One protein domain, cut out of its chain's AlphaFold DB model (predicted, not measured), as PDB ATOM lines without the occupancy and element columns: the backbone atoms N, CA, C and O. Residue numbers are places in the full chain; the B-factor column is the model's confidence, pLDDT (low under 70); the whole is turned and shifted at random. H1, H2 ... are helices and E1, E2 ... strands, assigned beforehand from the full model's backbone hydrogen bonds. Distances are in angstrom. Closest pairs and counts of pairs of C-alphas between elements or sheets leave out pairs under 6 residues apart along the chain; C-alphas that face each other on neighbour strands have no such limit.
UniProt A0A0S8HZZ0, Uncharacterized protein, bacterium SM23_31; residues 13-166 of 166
ATOM      1  N   ARG A  13     239.722 275.676 246.817       90.00
ATOM      2  CA  ARG A  13     238.354 275.254 247.182       90.00
ATOM      3  C   ARG A  13     238.265 274.688 248.598       90.00
ATOM      4  O   ARG A  13     237.283 274.935 249.292       90.00
ATOM      5  N   PHE A  14     239.290 273.955 249.029       92.50
ATOM      6  CA  PHE A  14     239.372 273.429 250.388       92.50
ATOM      7  C   PHE A  14     239.506 274.562 251.408       92.50
ATOM      8  O   PHE A  14     238.748 274.593 252.375       92.50
ATOM      9  N   LYS A  15     240.397 275.534 251.159       92.00
ATOM     10  CA  LYS A  15     240.536 276.730 252.006       92.00
ATOM     11  C   LYS A  15     239.235 277.534 252.066       92.00
ATOM     12  O   LYS A  15     238.754 277.799 253.161       92.00
ATOM     13  N   SER A  16     238.625 277.846 250.922       91.44
ATOM     14  CA  SER A  16     237.366 278.603 250.878       91.44
ATOM     15  C   SER A  16     236.232 277.887 251.610       91.44
ATOM     16  O   SER A  16     235.461 278.519 252.328       91.44
ATOM     17  N   TYR A  17     236.133 276.560 251.479       93.88
ATOM     18  CA  TYR A  17     235.135 275.793 252.221       93.88
ATOM     19  C   TYR A  17     235.411 275.795 253.731       93.88
ATOM     20  O   TYR A  17     234.474 275.914 254.522       93.88
ATOM     21  N   LEU A  18     236.678 275.691 254.148       92.50
ATOM     22  CA  LEU A  18     237.055 275.822 255.554       92.50
ATOM     23  C   LEU A  18     236.679 277.195 256.122       92.50
ATOM     24  O   LEU A  18     236.109 277.247 257.207       92.50
ATOM     25  N   GLU A  19     236.956 278.280 255.394       92.94
ATOM     26  CA  GLU A  19     236.595 279.651 255.786       92.94
ATOM     27  C   GLU A  19     235.082 279.810 255.923       92.94
ATOM     28  O   GLU A  19     234.594 280.287 256.948       92.94
ATOM     29  N   HIS A  20     234.328 279.321 254.933       93.12
ATOM     30  CA  HIS A  20     232.869 279.306 254.967       93.12
ATOM     31  C   HIS A  20     232.339 278.533 256.182       93.12
ATOM     32  O   HIS A  20     231.498 279.040 256.920       93.12
ATOM     33  N   LYS A  21     232.863 277.327 256.439       92.31
ATOM     34  CA  LYS A  21     232.446 276.500 257.579       92.31
ATOM     35  C   LYS A  21     232.807 277.134 258.925       92.31
ATOM     36  O   LYS A  21     232.046 277.005 259.878       92.31
ATOM     37  N   ALA A  22     233.966 277.782 259.017       89.44
ATOM     38  CA  ALA A  22     234.404 278.471 260.226       89.44
ATOM     39  C   ALA A  22     233.673 279.810 260.442       89.44
ATOM     40  O   ALA A  22     233.706 280.345 261.553       89.44
ATOM     41  N   GLY A  23     233.033 280.350 259.396       92.06
ATOM     42  CA  GLY A  23     232.372 281.656 259.399       92.06
ATOM     43  C   GLY A  23     233.348 282.828 259.508       92.06
ATOM     44  O   GLY A  23     232.965 283.900 259.966       92.06
ATOM     45  N   ARG A  24     234.624 282.618 259.168       89.75
ATOM     46  CA  ARG A  24     235.711 283.570 259.430       89.75
ATOM     47  C   ARG A  24     236.909 283.331 258.519       89.75
ATOM     48  O   ARG A  24     237.069 282.244 257.963       89.75
ATOM     49  N   ARG A  25     237.761 284.351 258.395       88.19
ATOM     50  CA  ARG A  25     238.984 284.287 257.587       88.19
ATOM     51  C   ARG A  25     239.970 283.283 258.185       88.19
ATOM     52  O   ARG A  25     240.142 283.223 259.405       88.19
ATOM     53  N   ILE A  26     240.617 282.516 257.310       91.38
ATOM     54  CA  ILE A  26     241.661 281.563 257.676       91.38
ATOM     55  C   ILE A  26     242.938 281.953 256.948       91.38
ATOM     56  O   ILE A  26     242.977 282.037 255.717       91.38
ATOM     57  N   PHE A  27     243.996 282.155 257.721       92.25
ATOM     58  CA  PHE A  27     245.325 282.403 257.183       92.25
ATOM     59  C   PHE A  27     246.116 281.102 257.159       92.25
ATOM     60  O   PHE A  27     245.946 280.241 258.022       92.25
ATOM     61  N   VAL A  28     246.966 280.947 256.152       92.31
ATOM     62  CA  VAL A  28     247.811 279.763 255.987       92.31
ATOM     63  C   VAL A  28     249.233 280.178 256.306       92.31
ATOM     64  O   VAL A  28     249.727 281.134 255.723       92.31
ATOM     65  N   TRP A  29     249.871 279.477 257.237       91.75
ATOM     66  CA  TRP A  29     251.245 279.751 257.639       91.75
ATOM     67  C   TRP A  29     252.118 278.522 257.431       91.75
ATOM     68  O   TRP A  29     251.697 277.406 257.743       91.75
ATOM     69  N   ALA A  30     253.340 278.703 256.936       92.12
ATOM     70  CA  ALA A  30     254.291 277.614 256.814       92.12
ATOM     71  C   ALA A  30     254.558 276.992 258.191       92.12
ATOM     72  O   ALA A  30     254.911 277.668 259.159       92.12
ATOM     73  N   LYS A  31     254.424 275.667 258.284       92.62
ATOM     74  CA  LYS A  31     254.583 274.942 259.547       92.62
ATOM     75  C   LYS A  31     255.983 275.115 260.124       92.62
ATOM     76  O   LYS A  31     256.112 275.202 261.336       92.62
ATOM     77  N   ALA A  32     257.012 275.199 259.281       91.69
ATOM     78  CA  ALA A  32     258.386 275.439 259.721       91.69
ATOM     79  C   ALA A  32     258.550 276.802 260.421       91.69
ATOM     80  O   ALA A  32     259.166 276.866 261.482       91.69
ATOM     81  N   GLU A  33     257.954 277.865 259.872       89.62
ATOM     82  CA  GLU A  33     257.968 279.207 260.474       89.62
ATOM     83  C   GLU A  33     257.201 279.215 261.798       89.62
ATOM     84  O   GLU A  33     257.702 279.691 262.813       89.62
ATOM     85  N   TRP A  34     256.029 278.577 261.827       88.75
ATOM     86  CA  TRP A  34     255.268 278.395 263.059       88.75
ATOM     87  C   TRP A  34     256.046 277.625 264.140       88.75
ATOM     88  O   TRP A  34     256.055 278.023 265.305       88.75
ATOM     89  N   GLN A  35     256.752 276.548 263.775       90.12
ATOM     90  CA  GLN A  35     257.587 275.801 264.720       90.12
ATOM     91  C   GLN A  35     258.746 276.639 265.277       90.12
ATOM     92  O   GLN A  35     259.167 276.382 266.399       90.12
ATOM     93  N   ALA A  36     259.240 277.643 264.546       87.44
ATOM     94  CA  ALA A  36     260.258 278.561 265.058       87.44
ATOM     95  C   ALA A  36     259.704 279.526 266.122       87.44
ATOM     96  O   ALA A  36     260.448 279.966 266.993       87.44
ATOM     97  N   VAL A  37     258.400 279.821 266.083       83.00
ATOM     98  CA  VAL A  37     257.703 280.662 267.074       83.00
ATOM     99  C   VAL A  37     257.269 279.857 268.307       83.00
ATOM    100  O   VAL A  37     257.224 280.386 269.416       83.00
ATOM    101  N   LYS A  38     257.005 278.558 268.130       83.19
ATOM    102  CA  LYS A  38     256.506 277.639 269.166       83.19
ATOM    103  C   LYS A  38     257.259 277.677 270.512       83.19
ATOM    104  O   LYS A  38     256.598 277.669 271.548       83.19
ATOM    105  N   PRO A  39     258.606 277.724 270.552       83.12
ATOM    106  CA  PRO A  39     259.356 277.728 271.809       83.12
ATOM    107  C   PRO A  39     259.093 278.947 272.695       83.12
ATOM    108  O   PRO A  39     259.400 278.906 273.880       83.12
ATOM    109  N   TYR A  40     258.537 280.022 272.133       76.25
ATOM    110  CA  TYR A  40     258.297 281.266 272.850       76.25
ATOM    111  C   TYR A  40     256.903 281.353 273.484       76.25
ATOM    112  O   TYR A  40     256.556 282.390 274.041       76.25
ATOM    113  N   PHE A  41     256.078 280.301 273.427       72.25
ATOM    114  CA  PHE A  41     254.766 280.338 274.076       72.25
ATOM    115  C   PHE A  41     254.856 280.592 275.577       72.25
ATOM    116  O   PHE A  41     255.711 280.047 276.272       72.25
ATOM    117  N   GLY A  42     253.939 281.427 276.069       64.50
ATOM    118  CA  GLY A  42     253.942 281.878 277.460       64.50
ATOM    119  C   GLY A  42     254.909 283.034 277.721       64.50
ATOM    120  O   GLY A  42     254.883 283.592 278.811       64.50
ATOM    121  N   SER A  43     255.715 283.427 276.728       64.00
ATOM    122  CA  SER A  43     256.530 284.640 276.750       64.00
ATOM    123  C   SER A  43     256.080 285.583 275.632       64.00
ATOM    124  O   SER A  43     255.830 285.141 274.508       64.00
ATOM    125  N   PRO A  44     255.978 286.895 275.880       61.78
ATOM    126  CA  PRO A  44     255.784 287.824 274.785       61.78
ATOM    127  C   PRO A  44     257.027 287.862 273.924       61.78
ATOM    128  O   PRO A  44     258.151 287.962 274.413       61.78
ATOM    129  N   ILE A  45     256.806 287.825 272.626       66.62
ATOM    130  CA  ILE A  45     257.843 288.110 271.655       66.62
ATOM    131  C   ILE A  45     257.384 289.278 270.815       66.62
ATOM    132  O   ILE A  45     256.191 289.466 270.600       66.62
ATOM    133  N   LEU A  46     258.337 290.061 270.327       67.06
ATOM    134  CA  LEU A  46     258.053 290.971 269.238       67.06
ATOM    135  C   LEU A  46     258.047 290.147 267.949       67.06
ATOM    136  O   LEU A  46     259.095 289.712 267.473       67.06
ATOM    137  N   LEU A  47     256.858 289.898 267.411       70.69
ATOM    138  CA  LEU A  47     256.702 289.288 266.099       70.69
ATOM    139  C   LEU A  47     256.516 290.396 265.061       70.69
ATOM    140  O   LEU A  47     255.564 291.173 265.147       70.69
ATOM    141  N   ASP A  48     257.412 290.458 264.075       73.06
ATOM    142  CA  ASP A  48     257.213 291.317 262.907       73.06
ATOM    143  C   ASP A  48     256.092 290.732 262.047       73.06
ATOM    144  O   ASP A  48     256.291 289.807 261.256       73.06
ATOM    145  N   ILE A  49     254.896 291.280 262.232       75.06
ATOM    146  CA  ILE A  49     253.686 290.869 261.530       75.06
ATOM    147  C   ILE A  49     253.785 291.004 260.008       75.06
ATOM    148  O   ILE A  49     253.109 290.246 259.313       75.06
ATOM    149  N   ASN A  50     254.660 291.868 259.479       76.50
ATOM    150  CA  ASN A  50     254.869 291.997 258.032       76.50
ATOM    151  C   ASN A  50     255.476 290.729 257.415       76.50
ATOM    152  O   ASN A  50     255.310 290.477 256.224       76.50
ATOM    153  N   ASN A  51     256.143 289.906 258.231       76.12
ATOM    154  CA  ASN A  51     256.711 288.621 257.825       76.12
ATOM    155  C   ASN A  51     255.790 287.441 258.155       76.12
ATOM    156  O   ASN A  51     256.237 286.296 258.207       76.12
ATOM    157  N   THR A  52     254.513 287.708 258.424       78.62
ATOM    158  CA  THR A  52     253.533 286.680 258.772       78.62
ATOM    159  C   THR A  52     252.331 286.738 257.828       78.62
ATOM    160  O   THR A  52     252.022 287.798 257.284       78.62
ATOM    161  N   PRO A  53     251.567 285.642 257.679       80.25
ATOM    162  CA  PRO A  53     250.375 285.621 256.822       80.25
ATOM    163  C   PRO A  53     249.268 286.598 257.242       80.25
ATOM    164  O   PRO A  53     248.355 286.886 256.473       80.25
ATOM    165  N   ILE A  54     249.326 287.099 258.476       80.00
ATOM    166  CA  ILE A  54     248.391 288.076 259.045       80.00
ATOM    167  C   ILE A  54     248.831 289.525 258.783       80.00
ATOM    168  O   ILE A  54     248.200 290.429 259.313       80.00
ATOM    169  N   ALA A  55     249.840 289.772 257.936       80.12
ATOM    170  CA  ALA A  55     250.289 291.122 257.574       80.12
ATOM    171  C   ALA A  55     249.137 292.032 257.108       80.12
ATOM    172  O   ALA A  55     249.058 293.181 257.513       80.12
ATOM    173  N   SER A  56     248.164 291.510 256.351       76.25
ATOM    174  CA  SER A  56     246.987 292.303 255.931       76.25
ATOM    175  C   SER A  56     246.104 292.813 257.087       76.25
ATOM    176  O   SER A  56     245.236 293.649 256.877       76.25
ATOM    177  N   VAL A  57     246.288 292.324 258.320       73.19
ATOM    178  CA  VAL A  57     245.541 292.785 259.506       73.19
ATOM    179  C   VAL A  57     246.038 294.157 259.997       73.19
ATOM    180  O   VAL A  57     245.329 294.825 260.751       73.19
ATOM    181  N   SER A  58     247.224 294.603 259.566       67.88
ATOM    182  CA  SER A  58     247.785 295.914 259.919       67.88
ATOM    183  C   SER A  58     247.501 297.031 258.922       67.88
ATOM    184  O   SER A  58     248.027 298.123 259.095       67.88
ATOM    185  N   GLU A  59     246.707 296.791 257.876       67.94
ATOM    186  CA  GLU A  59     246.410 297.832 256.877       67.94
ATOM    187  C   GLU A  59     245.620 299.010 257.479       67.94
ATOM    188  O   GLU A  59     245.828 300.151 257.074       67.94
ATOM    189  N   ASP A  60     244.794 298.750 258.499       63.22
ATOM    190  CA  ASP A  60     243.894 299.749 259.094       63.22
ATOM    191  C   ASP A  60     244.351 300.285 260.466       63.22
ATOM    192  O   ASP A  60     243.754 301.225 260.983       63.22
ATOM    193  N   ALA A  61     245.367 299.683 261.100       63.81
ATOM    194  CA  ALA A  61     245.786 300.052 262.456       63.81
ATOM    195  C   ALA A  61     247.259 299.727 262.730       63.81
ATOM    196  O   ALA A  61     247.822 298.780 262.175       63.81
ATOM    197  N   ILE A  62     247.863 300.476 263.656       71.56
ATOM    198  CA  ILE A  62     249.254 300.269 264.065       71.56
ATOM    199  C   ILE A  62     249.318 298.987 264.893       71.56
ATOM    200  O   ILE A  62     248.749 298.910 265.983       71.56
ATOM    201  N   VAL A  63     250.005 297.960 264.392       72.25
ATOM    202  CA  VAL A  63     250.311 296.784 265.211       72.25
ATOM    203  C   VAL A  63     251.430 297.142 266.168       72.25
ATOM    204  O   VAL A  63     252.539 297.456 265.751       72.25
ATOM    205  N   VAL A  64     251.125 297.058 267.457       69.12
ATOM    206  CA  VAL A  64     252.053 297.430 268.526       69.12
ATOM    207  C   VAL A  64     252.729 296.218 269.158       69.12
ATOM    208  O   VAL A  64     253.833 296.315 269.680       69.12
ATOM    209  N   ALA A  65     252.097 295.045 269.094       71.56
ATOM    210  CA  ALA A  65     252.709 293.792 269.522       71.56
ATOM    211  C   ALA A  65     251.973 292.590 268.925       71.56
ATOM    212  O   ALA A  65     250.774 292.645 268.659       71.56
ATOM    213  N   ALA A  66     252.662 291.459 268.803       74.12
ATOM    214  CA  ALA A  66     252.025 290.177 268.541       74.12
ATOM    215  C   ALA A  66     252.653 289.106 269.432       74.12
ATOM    216  O   ALA A  66     253.840 288.831 269.335       74.12
ATOM    217  N   ALA A  67     251.850 288.515 270.314       73.38
ATOM    218  CA  ALA A  67     252.298 287.586 271.337       73.38
ATOM    219  C   ALA A  67     251.772 286.176 271.074       73.38
ATOM    220  O   ALA A  67     250.603 285.963 270.748       73.38
ATOM    221  N   ALA A  68     252.643 285.200 271.271       72.44
ATOM    222  CA  ALA A  68     252.313 283.794 271.208       72.44
ATOM    223  C   ALA A  68     251.730 283.371 272.574       72.44
ATOM    224  O   ALA A  68     252.393 283.505 273.601       72.44
ATOM    225  N   GLN A  69     250.482 282.898 272.622       72.94
ATOM    226  CA  GLN A  69     249.780 282.630 273.886       72.94
ATOM    227  C   GLN A  69     248.956 281.344 273.842       72.94
ATOM    228  O   GLN A  69     248.459 280.932 272.791       72.94
ATOM    229  N   GLU A  70     248.729 280.744 275.006       69.50
ATOM    230  CA  GLU A  70     247.658 279.763 275.160       69.50
ATOM    231  C   GLU A  70     246.312 280.486 275.049       69.50
ATOM    232  O   GLU A  70     246.009 281.413 275.802       69.50
ATOM    233  N   VAL A  71     245.504 280.102 274.062       66.06
ATOM    234  CA  VAL A  71     244.182 280.715 273.825       66.06
ATOM    235  C   VAL A  71     243.048 279.875 274.391       66.06
ATOM    236  O   VAL A  71     241.917 280.343 274.476       66.06
ATOM    237  N   SER A  72     243.346 278.635 274.773       63.22
ATOM    238  CA  SER A  72     242.431 277.712 275.438       63.22
ATOM    239  C   SER A  72     243.229 276.635 276.169       63.22
ATOM    240  O   SER A  72     244.400 276.420 275.860       63.22
ATOM    241  N   SER A  73     242.571 275.888 277.058       52.19
ATOM    242  CA  SER A  73     243.156 274.754 277.791       52.19
ATOM    243  C   SER A  73     243.691 273.621 276.903       52.19
ATOM    244  O   SER A  73     244.290 272.677 277.409       52.19
ATOM    245  N   THR A  74     243.439 273.667 275.594       50.91
ATOM    246  CA  THR A  74     243.832 272.626 274.634       50.91
ATOM    247  C   THR A  74     244.561 273.177 273.412       50.91
ATOM    248  O   THR A  74     244.831 272.421 272.483       50.91
ATOM    249  N   GLY A  75     244.814 274.486 273.343       64.25
ATOM    250  CA  GLY A  75     245.145 275.119 272.074       64.25
ATOM    251  C   GLY A  75     246.059 276.315 272.221       64.25
ATOM    252  O   GLY A  75     245.775 277.254 272.969       64.25
ATOM    253  N   VAL A  76     247.120 276.287 271.424       69.00
ATOM    254  CA  VAL A  76     248.024 277.413 271.285       69.00
ATOM    255  C   VAL A  76     247.567 278.353 270.175       69.00
ATOM    256  O   VAL A  76     246.909 277.940 269.216       69.00
ATOM    257  N   GLY A  77     247.911 279.627 270.310       84.62
ATOM    258  CA  GLY A  77     247.594 280.633 269.323       84.62
ATOM    259  C   GLY A  77     248.392 281.910 269.447       84.62
ATOM    260  O   GLY A  77     249.429 281.979 270.103       84.62
ATOM    261  N   ILE A  78     247.900 282.919 268.747       86.00
ATOM    262  CA  ILE A  78     248.561 284.207 268.569       86.00
ATOM    263  C   ILE A  78     247.567 285.287 268.975       86.00
ATOM    264  O   ILE A  78     246.405 285.238 268.575       86.00
ATOM    265  N   ALA A  79     248.007 286.249 269.772       86.75
ATOM    266  CA  ALA A  79     247.323 287.514 269.976       86.75
ATOM    267  C   ALA A  79     248.049 288.607 269.201       86.75
ATOM    268  O   ALA A  79     249.256 288.756 269.352       86.75
ATOM    269  N   ILE A  80     247.317 289.389 268.423       86.75
ATOM    270  CA  ILE A  80     247.809 290.614 267.796       86.75
ATOM    271  C   ILE A  80     247.187 291.783 268.545       86.75
ATOM    272  O   ILE A  80     245.963 291.877 268.606       86.75
ATOM    273  N   TYR A  81     248.022 292.659 269.085       87.19
ATOM    274  CA  TYR A  81     247.620 293.906 269.718       87.19
ATOM    275  C   TYR A  81     247.786 295.041 268.713       87.19
ATOM    276  O   TYR A  81     248.865 295.249 268.152       87.19
ATOM    277  N   ARG A  82     246.696 295.766 268.484       88.44
ATOM    278  CA  ARG A  82     246.607 296.918 267.590       88.44
ATOM    279  C   ARG A  82     246.292 298.163 268.401       88.44
ATOM    280  O   ARG A  82     245.634 298.051 269.432       88.44
ATOM    281  N   PHE A  83     246.772 299.307 267.939       85.50
ATOM    282  CA  PHE A  83     246.474 300.614 268.503       85.50
ATOM    283  C   PHE A  83     245.727 301.469 267.477       85.50
ATOM    284  O   PHE A  83     246.230 301.690 266.371       85.50
ATOM    285  N   ASP A  84     244.550 301.954 267.862       86.25
ATOM    286  CA  ASP A  84     243.777 302.970 267.153       86.25
ATOM    287  C   ASP A  84     243.507 304.151 268.104       86.25
ATOM    288  O   ASP A  84     242.725 304.020 269.049       86.25
ATOM    289  N   PRO A  85     244.132 305.322 267.886       85.81
ATOM    290  CA  PRO A  85     243.955 306.478 268.762       85.81
ATOM    291  C   PRO A  85     242.541 307.077 268.712       85.81
ATOM    292  O   PRO A  85     242.216 307.914 269.553       85.81
ATOM    293  N   ASN A  86     241.712 306.696 267.735       87.62
ATOM    294  CA  ASN A  86     240.347 307.201 267.599       87.62
ATOM    295  C   ASN A  86     239.329 306.396 268.426       87.62
ATOM    296  O   ASN A  86     238.201 306.860 268.613       87.62
ATOM    297  N   ASP A  87     239.711 305.219 268.933       85.25
ATOM    298  CA  ASP A  87     238.849 304.368 269.754       85.25
ATOM    299  C   ASP A  87     238.913 304.788 271.244       85.25
ATOM    300  O   ASP A  87     240.002 304.980 271.791       85.25
ATOM    301  N   PRO A  88     237.778 304.866 271.978       86.31
ATOM    302  CA  PRO A  88     237.775 305.181 273.417       86.31
ATOM    303  C   PRO A  88     238.589 304.198 274.274       86.31
ATOM    304  O   PRO A  88     239.069 304.547 275.353       86.31
ATOM    305  N   LYS A  89     238.716 302.956 273.798       90.56
ATOM    306  CA  LYS A  89     239.653 301.947 274.291       90.56
ATOM    307  C   LYS A  89     240.631 301.653 273.154       90.56
ATOM    308  O   LYS A  89     240.314 300.809 272.318       90.56
ATOM    309  N   PRO A  90     241.774 302.348 273.105       88.81
ATOM    310  CA  PRO A  90     242.559 302.452 271.883       88.81
ATOM    311  C   PRO A  90     243.328 301.176 271.543       88.81
ATOM    312  O   PRO A  90     243.938 301.110 270.485       88.81
ATOM    313  N   TYR A  91     243.345 300.170 272.423       90.88
ATOM    314  CA  TYR A  91     243.998 298.898 272.142       90.88
ATOM    315  C   TYR A  91     242.978 297.815 271.811       90.88
ATOM    316  O   TYR A  91     242.101 297.499 272.617       90.88
ATOM    317  N   ASN A  92     243.148 297.172 270.659       91.56
ATOM    318  CA  ASN A  92     242.323 296.051 270.226       91.56
ATOM    319  C   ASN A  92     243.185 294.787 270.160       91.56
ATOM    320  O   ASN A  92     244.298 294.822 269.637       91.56
ATOM    321  N   VAL A  93     242.678 293.656 270.653       89.56
ATOM    322  CA  VAL A  93     243.383 292.368 270.578       89.56
ATOM    323  C   VAL A  93     242.625 291.350 269.739       89.56
ATOM    324  O   VAL A  93     241.544 290.888 270.107       89.56
ATOM    325  N   ASP A  94     243.218 290.935 268.625       89.25
ATOM    326  CA  ASP A  94     242.720 289.819 267.827       89.25
ATOM    327  C   ASP A  94     243.437 288.536 268.213       89.25
ATOM    328  O   ASP A  94     244.663 288.473 268.243       89.25
ATOM    329  N   ARG A  95     242.662 287.497 268.509       89.06
ATOM    330  CA  ARG A  95     243.184 286.192 268.906       89.06
ATOM    331  C   ARG A  95     242.988 285.205 267.771       89.06
ATOM    332  O   ARG A  95     241.929 285.188 267.158       89.06
ATOM    333  N   TYR A  96     243.976 284.357 267.531       90.31
ATOM    334  CA  TYR A  96     243.957 283.340 266.487       90.31
ATOM    335  C   TYR A  96     244.304 281.993 267.095       90.31
ATOM    336  O   TYR A  96     245.351 281.862 267.719       90.31
ATOM    337  N   GLY A  97     243.446 280.993 266.909       90.75
ATOM    338  CA  GLY A  97     243.792 279.602 267.186       90.75
ATOM    339  C   GLY A  97     244.596 279.012 266.031       90.75
ATOM    340  O   GLY A  97     244.383 279.395 264.879       90.75
ATOM    341  N   VAL A  98     245.494 278.071 266.326       91.06
ATOM    342  CA  VAL A  98     246.275 277.376 265.293       91.06
ATOM    343  C   VAL A  98     245.801 275.939 265.128       91.06
ATOM    344  O   VAL A  98     245.778 275.160 266.079       91.06
ATOM    345  N   TRP A  99     245.454 275.559 263.900       92.06
ATOM    346  CA  TRP A  99     245.207 274.168 263.528       92.06
ATOM    347  C   TRP A  99     246.477 273.574 262.905       92.06
ATOM    348  O   TRP A  99     246.785 273.838 261.743       92.06
ATOM    349  N   GLU A 100     247.222 272.787 263.691       92.31
ATOM    350  CA  GLU A 100     248.507 272.185 263.280       92.31
ATOM    351  C   GLU A 100     248.370 270.862 262.503       92.31
ATOM    352  O   GLU A 100     249.320 270.433 261.835       92.31
ATOM    353  N   ASP A 101     247.217 270.203 262.642       91.38
ATOM    354  CA  ASP A 101     246.921 268.881 262.090       91.38
ATOM    355  C   ASP A 101     245.433 268.779 261.712       91.38
ATOM    356  O   ASP A 101     244.596 268.240 262.431       91.38
ATOM    357  N   LEU A 102     245.076 269.372 260.571       91.44
ATOM    358  CA  LEU A 102     243.722 269.263 260.021       91.44
ATOM    359  C   LEU A 102     243.283 267.813 259.728       91.44
ATOM    360  O   LEU A 102     242.112 267.517 259.981       91.44
ATOM    361  N   PRO A 103     244.150 266.916 259.207       93.75
ATOM    362  CA  PRO A 103     243.786 265.523 258.954       93.75
ATOM    363  C   PRO A 103     243.257 264.740 260.162       93.75
ATOM    364  O   PRO A 103     242.430 263.850 259.963       93.75
ATOM    365  N   SER A 104     243.686 265.049 261.391       92.12
ATOM    366  CA  SER A 104     243.203 264.344 262.591       92.12
ATOM    367  C   SER A 104     241.821 264.783 263.075       92.12
ATOM    368  O   SER A 104     241.241 264.140 263.954       92.12
ATOM    369  N   ARG A 105     241.233 265.834 262.490       89.69
ATOM    370  CA  ARG A 105     239.872 266.251 262.838       89.69
ATOM    371  C   ARG A 105     238.851 265.190 262.438       89.69
ATOM    372  O   ARG A 105     238.854 264.686 261.315       89.69
ATOM    373  N   CYS A 106     237.887 264.936 263.321       92.25
ATOM    374  CA  CYS A 106     236.814 263.971 263.069       92.25
ATOM    375  C   CYS A 106     235.961 264.314 261.832       92.25
ATOM    376  O   CYS A 106     235.413 263.422 261.188       92.25
ATOM    377  N   ASP A 107     235.881 265.596 261.466       92.44
ATOM    378  CA  ASP A 107     235.112 266.107 260.332       92.44
ATOM    379  C   ASP A 107     235.932 266.273 259.040       92.44
ATOM    380  O   ASP A 107     235.389 266.744 258.037       92.44
ATOM    381  N   PHE A 108     237.211 265.875 259.026       93.31
ATOM    382  CA  PHE A 108     238.118 266.101 257.896       93.31
ATOM    383  C   PHE A 108     237.581 265.524 256.579       93.31
ATOM    384  O   PHE A 108     237.506 266.231 255.574       93.31
ATOM    385  N   LYS A 109     237.124 264.264 256.582       92.25
ATOM    386  CA  LYS A 109     236.562 263.623 255.378       92.25
ATOM    387  C   LYS A 109     235.347 264.380 254.837       92.25
ATOM    388  O   LYS A 109     235.218 264.552 253.627       92.25
ATOM    389  N   SER A 110     234.479 264.868 255.722       93.00
ATOM    390  CA  SER A 110     233.307 265.656 255.332       93.00
ATOM    391  C   SER A 110     233.704 266.999 254.719       93.00
ATOM    392  O   SER A 110     233.086 267.424 253.749       93.00
ATOM    393  N   ILE A 111     234.749 267.647 255.247       92.50
ATOM    394  CA  ILE A 111     235.299 268.896 254.699       92.50
ATOM    395  C   ILE A 111     235.853 268.665 253.291       92.50
ATOM    396  O   ILE A 111     235.491 269.393 252.372       92.50
ATOM    397  N   VAL A 112     236.689 267.637 253.110       93.19
ATOM    398  CA  VAL A 112     237.283 267.290 251.808       93.19
ATOM    399  C   VAL A 112     236.202 267.056 250.749       93.19
ATOM    400  O   VAL A 112     236.250 267.651 249.671       93.19
ATOM    401  N   ASN A 113     235.201 266.233 251.079       91.69
ATOM    402  CA  ASN A 113     234.113 265.901 250.162       91.69
ATOM    403  C   ASN A 113     233.289 267.139 249.787       91.69
ATOM    404  O   ASN A 113     233.020 267.371 248.610       91.69
ATOM    405  N   ALA A 114     232.917 267.960 250.771       91.94
ATOM    406  CA  ALA A 114     232.110 269.153 250.537       91.94
ATOM    407  C   ALA A 114     232.868 270.240 249.754       91.94
ATOM    408  O   ALA A 114     232.280 270.938 248.933       91.94
ATOM    409  N   ALA A 115     234.189 270.322 249.921       91.69
ATOM    410  CA  ALA A 115     235.054 271.182 249.121       91.69
ATOM    411  C   ALA A 115     235.249 270.693 247.671       91.69
ATOM    412  O   ALA A 115     236.022 271.301 246.924       91.69
ATOM    413  N   SER A 116     234.616 269.579 247.268       90.38
ATOM    414  CA  SER A 116     234.824 268.932 245.961       90.38
ATOM    415  C   SER A 116     236.315 268.754 245.638       90.38
ATOM    416  O   SER A 116     236.763 269.012 244.520       90.38
ATOM    417  N   THR A 117     237.100 268.399 246.657       89.44
ATOM    418  CA  THR A 117     238.556 268.259 246.590       89.44
ATOM    419  C   THR A 117     238.914 266.795 246.828       89.44
ATOM    420  O   THR A 117     238.307 266.136 247.667       89.44
ATOM    421  N   SER A 118     239.903 266.264 246.113       90.12
ATOM    422  CA  SER A 118     240.388 264.900 246.352       90.12
ATOM    423  C   SER A 118     241.387 264.877 247.509       90.12
ATOM    424  O   SER A 118     242.350 265.643 247.504       90.12
ATOM    425  N   ALA A 119     241.222 263.947 248.455       89.75
ATOM    426  CA  ALA A 119     242.237 263.628 249.467       89.75
ATOM    427  C   ALA A 119     243.408 262.850 248.843       89.75
ATOM    428  O   ALA A 119     243.594 261.662 249.098       89.75
ATOM    429  N   ASN A 120     244.166 263.508 247.969       90.81
ATOM    430  CA  ASN A 120     245.344 262.945 247.317       90.81
ATOM    431  C   ASN A 120     246.640 263.390 248.015       90.81
ATOM    432  O   ASN A 120     246.625 264.222 248.925       90.81
ATOM    433  N   GLN A 121     247.774 262.850 247.560       89.94
ATOM    434  CA  GLN A 121     249.084 263.161 248.135       89.94
ATOM    435  C   GLN A 121     249.401 264.661 248.113       89.94
ATOM    436  O   GLN A 121     250.019 265.157 249.049       89.94
ATOM    437  N   ASN A 122     248.949 265.398 247.092       89.12
ATOM    438  CA  ASN A 122     249.187 266.839 247.009       89.12
ATOM    439  C   ASN A 122     248.490 267.576 248.156       89.12
ATOM    440  O   ASN A 122     249.145 268.347 248.851       89.12
ATOM    441  N   LEU A 123     247.206 267.285 248.413       92.00
ATOM    442  CA  LEU A 123     246.492 267.874 249.548       92.00
ATOM    443  C   LEU A 123     247.183 267.523 250.870       92.00
ATOM    444  O   LEU A 123     247.446 268.415 251.669       92.00
ATOM    445  N   PHE A 124     247.518 266.250 251.095       94.06
ATOM    446  CA  PHE A 124     248.183 265.836 252.334       94.06
ATOM    447  C   PHE A 124     249.556 266.488 252.518       94.06
ATOM    448  O   PHE A 124     249.866 266.933 253.619       94.06
ATOM    449  N   ASN A 125     250.358 266.608 251.457       91.88
ATOM    450  CA  ASN A 125     251.636 267.316 251.507       91.88
ATOM    451  C   ASN A 125     251.433 268.770 251.945       91.88
ATOM    452  O   ASN A 125     252.104 269.232 252.864       91.88
ATOM    453  N   SER A 126     250.462 269.466 251.351       92.12
ATOM    454  CA  SER A 126     250.166 270.855 251.700       92.12
ATOM    455  C   SER A 126     249.632 271.005 253.121       92.12
ATOM    456  O   SER A 126     250.047 271.922 253.822       92.12
ATOM    457  N   LEU A 127     248.765 270.103 253.582       94.38
ATOM    458  CA  LEU A 127     248.281 270.099 254.965       94.38
ATOM    459  C   LEU A 127     249.409 269.819 255.969       94.38
ATOM    460  O   LEU A 127     249.413 270.390 257.050       94.38
ATOM    461  N   ASN A 128     250.385 268.983 255.609       94.06
ATOM    462  CA  ASN A 128     251.525 268.668 256.471       94.06
ATOM    463  C   ASN A 128     252.574 269.786 256.521       94.06
ATOM    464  O   ASN A 128     253.301 269.893 257.508       94.06
ATOM    465  N   GLN A 129     252.667 270.605 255.474       94.44
ATOM    466  CA  GLN A 129     253.622 271.712 255.372       94.44
ATOM    467  C   GLN A 129     253.100 273.028 255.948       94.44
ATOM    468  O   GLN A 129     253.886 273.960 256.110       94.44
ATOM    469  N   ASN A 130     251.810 273.116 256.274       94.69
ATOM    470  CA  ASN A 130     251.176 274.355 256.708       94.69
ATOM    471  C   ASN A 130     250.390 274.173 258.007       94.69
ATOM    472  O   ASN A 130     249.946 273.079 258.347       94.69
ATOM    473  N   VAL A 131     250.201 275.276 258.719       93.44
ATOM    474  CA  VAL A 131     249.226 275.423 259.795       93.44
ATOM    475  C   VAL A 131     248.197 276.471 259.397       93.44
ATOM    476  O   VAL A 131     248.448 277.313 258.532       93.44
ATOM    477  N   PHE A 132     247.026 276.416 260.019       93.19
ATOM    478  CA  PHE A 132     245.919 277.307 259.689       93.19
ATOM    479  C   PHE A 132     245.602 278.177 260.897       93.19
ATOM    480  O   PHE A 132     245.255 277.656 261.957       93.19
ATOM    481  N   LEU A 133     245.743 279.491 260.736       92.12
ATOM    482  CA  LEU A 133     245.390 280.473 261.753       92.12
ATOM    483  C   LEU A 133     243.930 280.860 261.573       92.12
ATOM    484  O   LEU A 133     243.518 281.315 260.504       92.12
ATOM    485  N   VAL A 134     243.154 280.684 262.631       91.56
ATOM    486  CA  VAL A 134     241.709 280.883 262.626       91.56
ATOM    487  C   VAL A 134     241.375 281.925 263.674       91.56
ATOM    488  O   VAL A 134     241.615 281.698 264.859       91.56
ATOM    489  N   GLN A 135     240.840 283.071 263.248       90.19
ATOM    490  CA  GLN A 135     240.467 284.139 264.178       90.19
ATOM    491  C   GLN A 135     239.451 283.603 265.191       90.19
ATOM    492  O   GLN A 135     238.514 282.902 264.829       90.19
ATOM    493  N   LEU A 136     239.628 283.883 266.471       89.38
ATOM    494  CA  LEU A 136     238.687 283.501 267.516       89.38
ATOM    495  C   LEU A 136     237.642 284.598 267.700       89.38
ATOM    496  O   LEU A 136     237.808 285.724 267.232       89.38
ATOM    497  N   ASP A 137     236.550 284.256 268.376       89.25
ATOM    498  CA  ASP A 137     235.512 285.237 268.671       89.25
ATOM    499  C   ASP A 137     236.068 286.336 269.581       89.25
ATOM    500  O   ASP A 137     236.908 286.099 270.457       89.25
ATOM    501  N   LYS A 138     235.585 287.561 269.366       88.75
ATOM    502  CA  LYS A 138     235.944 288.706 270.197       88.75
ATOM    503  C   LYS A 138     235.428 288.461 271.612       88.75
ATOM    504  O   LYS A 138     234.223 288.381 271.837       88.75
ATOM    505  N   GLY A 139     236.349 288.316 272.559       83.75
ATOM    506  CA  GLY A 139     236.017 288.190 273.973       83.75
ATOM    507  C   GLY A 139     235.760 289.548 274.642       83.75
ATOM    508  O   GLY A 139     235.996 290.594 274.036       83.75
ATOM    509  N   PRO A 140     235.367 289.554 275.929       84.62
ATOM    510  CA  PRO A 140     235.205 290.781 276.718       84.62
ATOM    511  C   PRO A 140     236.481 291.629 276.794       84.62
ATOM    512  O   PRO A 140     236.416 292.843 276.945       84.62
ATOM    513  N   SER A 141     237.642 290.988 276.653       86.31
ATOM    514  CA  SER A 141     238.962 291.615 276.653       86.31
ATOM    515  C   SER A 141     239.444 291.999 275.249       86.31
ATOM    516  O   SER A 141     240.649 292.055 275.039       86.31
ATOM    517  N   HIS A 142     238.551 292.136 274.258       89.50
ATOM    518  CA  HIS A 142     238.940 292.520 272.894       89.50
ATOM    519  C   HIS A 142     239.350 293.992 272.808       89.50
ATOM    520  O   HIS A 142     240.287 294.300 272.083       89.50
ATOM    521  N   TRP A 143     238.682 294.869 273.561       92.12
ATOM    522  CA  TRP A 143     239.026 296.285 273.681       92.12
ATOM    523  C   TRP A 143     239.623 296.551 275.057       92.12
ATOM    524  O   TRP A 143     238.985 296.266 276.077       92.12
ATOM    525  N   LEU A 144     240.824 297.114 275.074       91.25
ATOM    526  CA  LEU A 144     241.638 297.316 276.262       91.25
ATOM    527  C   LEU A 144     242.024 298.794 276.387       91.25
ATOM    528  O   LEU A 144     242.342 299.467 275.404       91.25
ATOM    529  N   SER A 145     242.006 299.303 277.614       91.00
ATOM    530  CA  SER A 145     242.746 300.508 277.976       91.00
ATOM    531  C   SER A 145     244.234 300.185 278.146       91.00
ATOM    532  O   SER A 145     244.639 299.020 278.183       91.00
ATOM    533  N   SER A 146     245.061 301.223 278.284       88.25
ATOM    534  CA  SER A 146     246.491 301.048 278.563       88.25
ATOM    535  C   SER A 146     246.719 300.227 279.839       88.25
ATOM    536  O   SER A 146     247.573 299.348 279.879       88.25
ATOM    537  N   GLU A 147     245.910 300.438 280.878       90.25
ATOM    538  CA  GLU A 147     246.017 299.740 282.162       90.25
ATOM    539  C   GLU A 147     245.681 298.251 282.037       90.25
ATOM    540  O   GLU A 147     246.329 297.431 282.690       90.25
ATOM    541  N   GLU A 148     244.732 297.905 281.165       91.50
ATOM    542  CA  GLU A 148     244.255 296.539 280.921       91.50
ATOM    543  C   GLU A 148     245.213 295.707 280.043       91.50
ATOM    544  O   GLU A 148     245.058 294.488 279.955       91.50
ATOM    545  N   LEU A 149     246.219 296.328 279.409       88.31
ATOM    546  CA  LEU A 149     247.217 295.599 278.625       88.31
ATOM    547  C   LEU A 149     248.080 294.677 279.510       88.31
ATOM    548  O   LEU A 149     248.526 295.097 280.591       88.31
ATOM    549  N   PRO A 150     248.406 293.460 279.030       85.75
ATOM    550  CA  PRO A 150     249.397 292.600 279.671       85.75
ATOM    551  C   PRO A 150     250.737 293.325 279.845       85.75
ATOM    552  O   PRO A 150     251.132 294.123 278.988       85.75
ATOM    553  N   ILE A 151     251.443 293.055 280.949       84.62
ATOM    554  CA  ILE A 151     252.714 293.731 281.268       84.62
ATOM    555  C   ILE A 151     253.743 293.514 280.162       84.62
ATOM    556  O   ILE A 151     254.457 294.420 279.755       84.62
ATOM    557  N   GLU A 152     253.712 292.319 279.612       78.94
ATOM    558  CA  GLU A 152     254.429 291.860 278.451       78.94
ATOM    559  C   GLU A 152     254.294 292.784 277.234       78.94
ATOM    560  O   GLU A 152     255.280 293.173 276.615       78.94
ATOM    561  N   VAL A 153     253.057 293.156 276.899       82.00
ATOM    562  CA  VAL A 153     252.749 294.012 275.749       82.00
ATOM    563  C   VAL A 153     253.189 295.443 276.030       82.00
ATOM    564  O   VAL A 153     253.747 296.096 275.153       82.00
ATOM    565  N   LYS A 154     253.013 295.914 277.270       86.31
ATOM    566  CA  LYS A 154     253.502 297.230 277.706       86.31
ATOM    567  C   LYS A 154     255.021 297.350 277.562       86.31
ATOM    568  O   LYS A 154     255.499 298.400 277.147       86.31
ATOM    569  N   LEU A 155     255.769 296.291 277.887       81.62
ATOM    570  CA  LEU A 155     257.227 296.262 277.723       81.62
ATOM    571  C   LEU A 155     257.628 296.380 276.251       81.62
ATOM    572  O   LEU A 155     258.481 297.200 275.931       81.62
ATOM    573  N   VAL A 156     256.969 295.633 275.361       76.69
ATOM    574  CA  VAL A 156     257.229 295.703 273.913       76.69
ATOM    575  C   VAL A 156     256.924 297.096 273.352       76.69
ATOM    576  O   VAL A 156     257.749 297.651 272.631       76.69
ATOM    577  N   ILE A 157     255.784 297.690 273.724       80.06
ATOM    578  CA  ILE A 157     255.415 299.058 273.317       80.06
ATOM    579  C   ILE A 157     256.476 300.062 273.775       80.06
ATOM    580  O   ILE A 157     256.883 300.934 273.012       80.06
ATOM    581  N   LYS A 158     256.944 299.934 275.021       81.75
ATOM    582  CA  LYS A 158     257.980 300.811 275.563       81.75
ATOM    583  C   LYS A 158     259.295 300.682 274.787       81.75
ATOM    584  O   LYS A 158     259.863 301.697 274.410       81.75
ATOM    585  N   GLU A 159     259.747 299.456 274.516       75.88
ATOM    586  CA  GLU A 159     260.971 299.215 273.737       75.88
ATOM    587  C   GLU A 159     260.900 299.757 272.305       75.88
ATOM    588  O   GLU A 159     261.936 300.107 271.741       75.88
ATOM    589  N   GLN A 160     259.714 299.787 271.692       72.75
ATOM    590  CA  GLN A 160     259.520 300.394 270.374       72.75
ATOM    591  C   GLN A 160     259.630 301.919 270.441       72.75
ATOM    592  O   GLN A 160     260.422 302.490 269.701       72.75
ATOM    593  N   ASN A 161     258.926 302.558 271.379       78.81
ATOM    594  CA  ASN A 161     258.986 304.013 271.548       78.81
ATOM    595  C   ASN A 161     260.418 304.496 271.848       78.81
ATOM    596  O   ASN A 161     260.883 305.455 271.244       78.81
ATOM    597  N   ASP A 162     261.149 303.777 272.709       78.81
ATOM    598  CA  ASP A 162     262.539 304.109 273.053       78.81
ATOM    599  C   ASP A 162     263.494 304.017 271.835       78.81
ATOM    600  O   ASP A 162     264.565 304.623 271.849       78.81
ATOM    601  N   LYS A 163     263.138 303.253 270.787       71.06
ATOM    602  CA  LYS A 163     263.910 303.153 269.533       71.06
ATOM    603  C   LYS A 163     263.554 304.231 268.515       71.06
ATOM    604  O   LYS A 163     264.412 304.567 267.708       71.06
ATOM    605  N   ASP A 164     262.323 304.731 268.533       67.81
ATOM    606  CA  ASP A 164     261.861 305.761 267.596       67.81
ATOM    607  C   ASP A 164     262.278 307.179 268.039       67.81
ATOM    608  O   ASP A 164     262.386 308.081 267.207       67.81
ATOM    609  N   ASP A 165     262.572 307.363 269.332       66.31
ATOM    610  CA  ASP A 165     263.026 308.630 269.925       66.31
ATOM    611  C   ASP A 165     264.564 308.838 269.898       66.31
ATOM    612  O   ASP A 165     265.051 309.872 270.371       66.31
ATOM    613  N   GLY A 166     265.342 307.874 269.379       52.22
ATOM    614  CA  GLY A 166     266.820 307.877 269.376       52.22
ATOM    615  C   GLY A 166     267.451 307.975 267.992       52.22
ATOM    616  O   GLY A 166     268.366 308.817 267.832       52.22
TER     617      GLY A 166
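AT A GLANCE: This is residues 13 to 166 of the 166 residues of an uncharacterized protein of bacterium SM23_31 (UniProt A0A0S8HZZ0). A strongly twisted sheet of five strands, curled like part of a barrel, makes the middle of an elongated domain, with H1, H4 and H5 towards one end and H6 at the other. H2 packs on one face of the sheet and H1 on the other; residues 161 to 166, of which 161 to 164 belong to H6, stick out. The 154 printed residues hold six named helices and five named strands in the order H1 E1 H2 H3 E2 E3 E4 H4 H5 E5 H6; the sheet, in the order E1 E5 E4 E3 E2, is all antiparallel. The class is mixed, helices and strands, and the whole is compact, with a radius of gyration of the C-alphas of 17.1 A and spans of 54 by 30 by 30 A.

HOW THE PARTS SIT: H1, residues 13 to 22, is on the sheet over edge strand E1, residues 26 to 30; the C-alphas of Glu 19 and Ile 26 are the closest, 5.7 A apart. E1 is the neighbour of E5, residues 130 to 135, with N 29 and O 131 2.9 A apart, within hydrogen-bond range. H2, residues 31 to 40, is on the opposite face from H1, at a height over the sheet of 7.5 A. H3, residues 55 to 58, only grazes the sheet. E2, residues 62 to 72, E3, residues 75 to 83, and E4, residues 91 to 99, form a meander, each strand the antiparallel neighbour of the one before, and two hairpins; N 67 and O 79 are 2.8 A apart, as are N 80 and O 94. E4 also pairs with E5, with N 97 and O 134 2.8 A apart. H4, residues 108 to 114, touches H1, closest at the C-alphas of Phe 14 and Val 112, 6.6 A. H5, residues 121 to 129, grazes the sheet. H6, residues 151 to 164, is closest to E2 at the C-alphas of Val 64 and Ile 157, 6.1 A. Every O i to N i+4 pair is within hydrogen-bond range in H1, H4 and H5, with 4 of 6 in H2 and 9 of 10 in H6; H3 is too short for one.

IN THESE COORDINATES: H1 begins at C-alpha 13, (238.354, 275.254, 247.182). E2, 26.2 A long, bends by 65 degrees at residue 68; E3 is 25.8 A and E4 26.2 A long. H6, 20.4 A long, ends at C-alpha 164, (261.861, 305.761, 267.596).

THE WHOLE: The C-alphas of Asn 113 and Gly 166 are the farthest apart, 56.6 A. The printed part has no cut; the links H2 to H3 and E5 to H6 are long. Residues 42 to 46, 58 to 61, 64, 70 to 76 and 164 to 166 have pLDDT under 70.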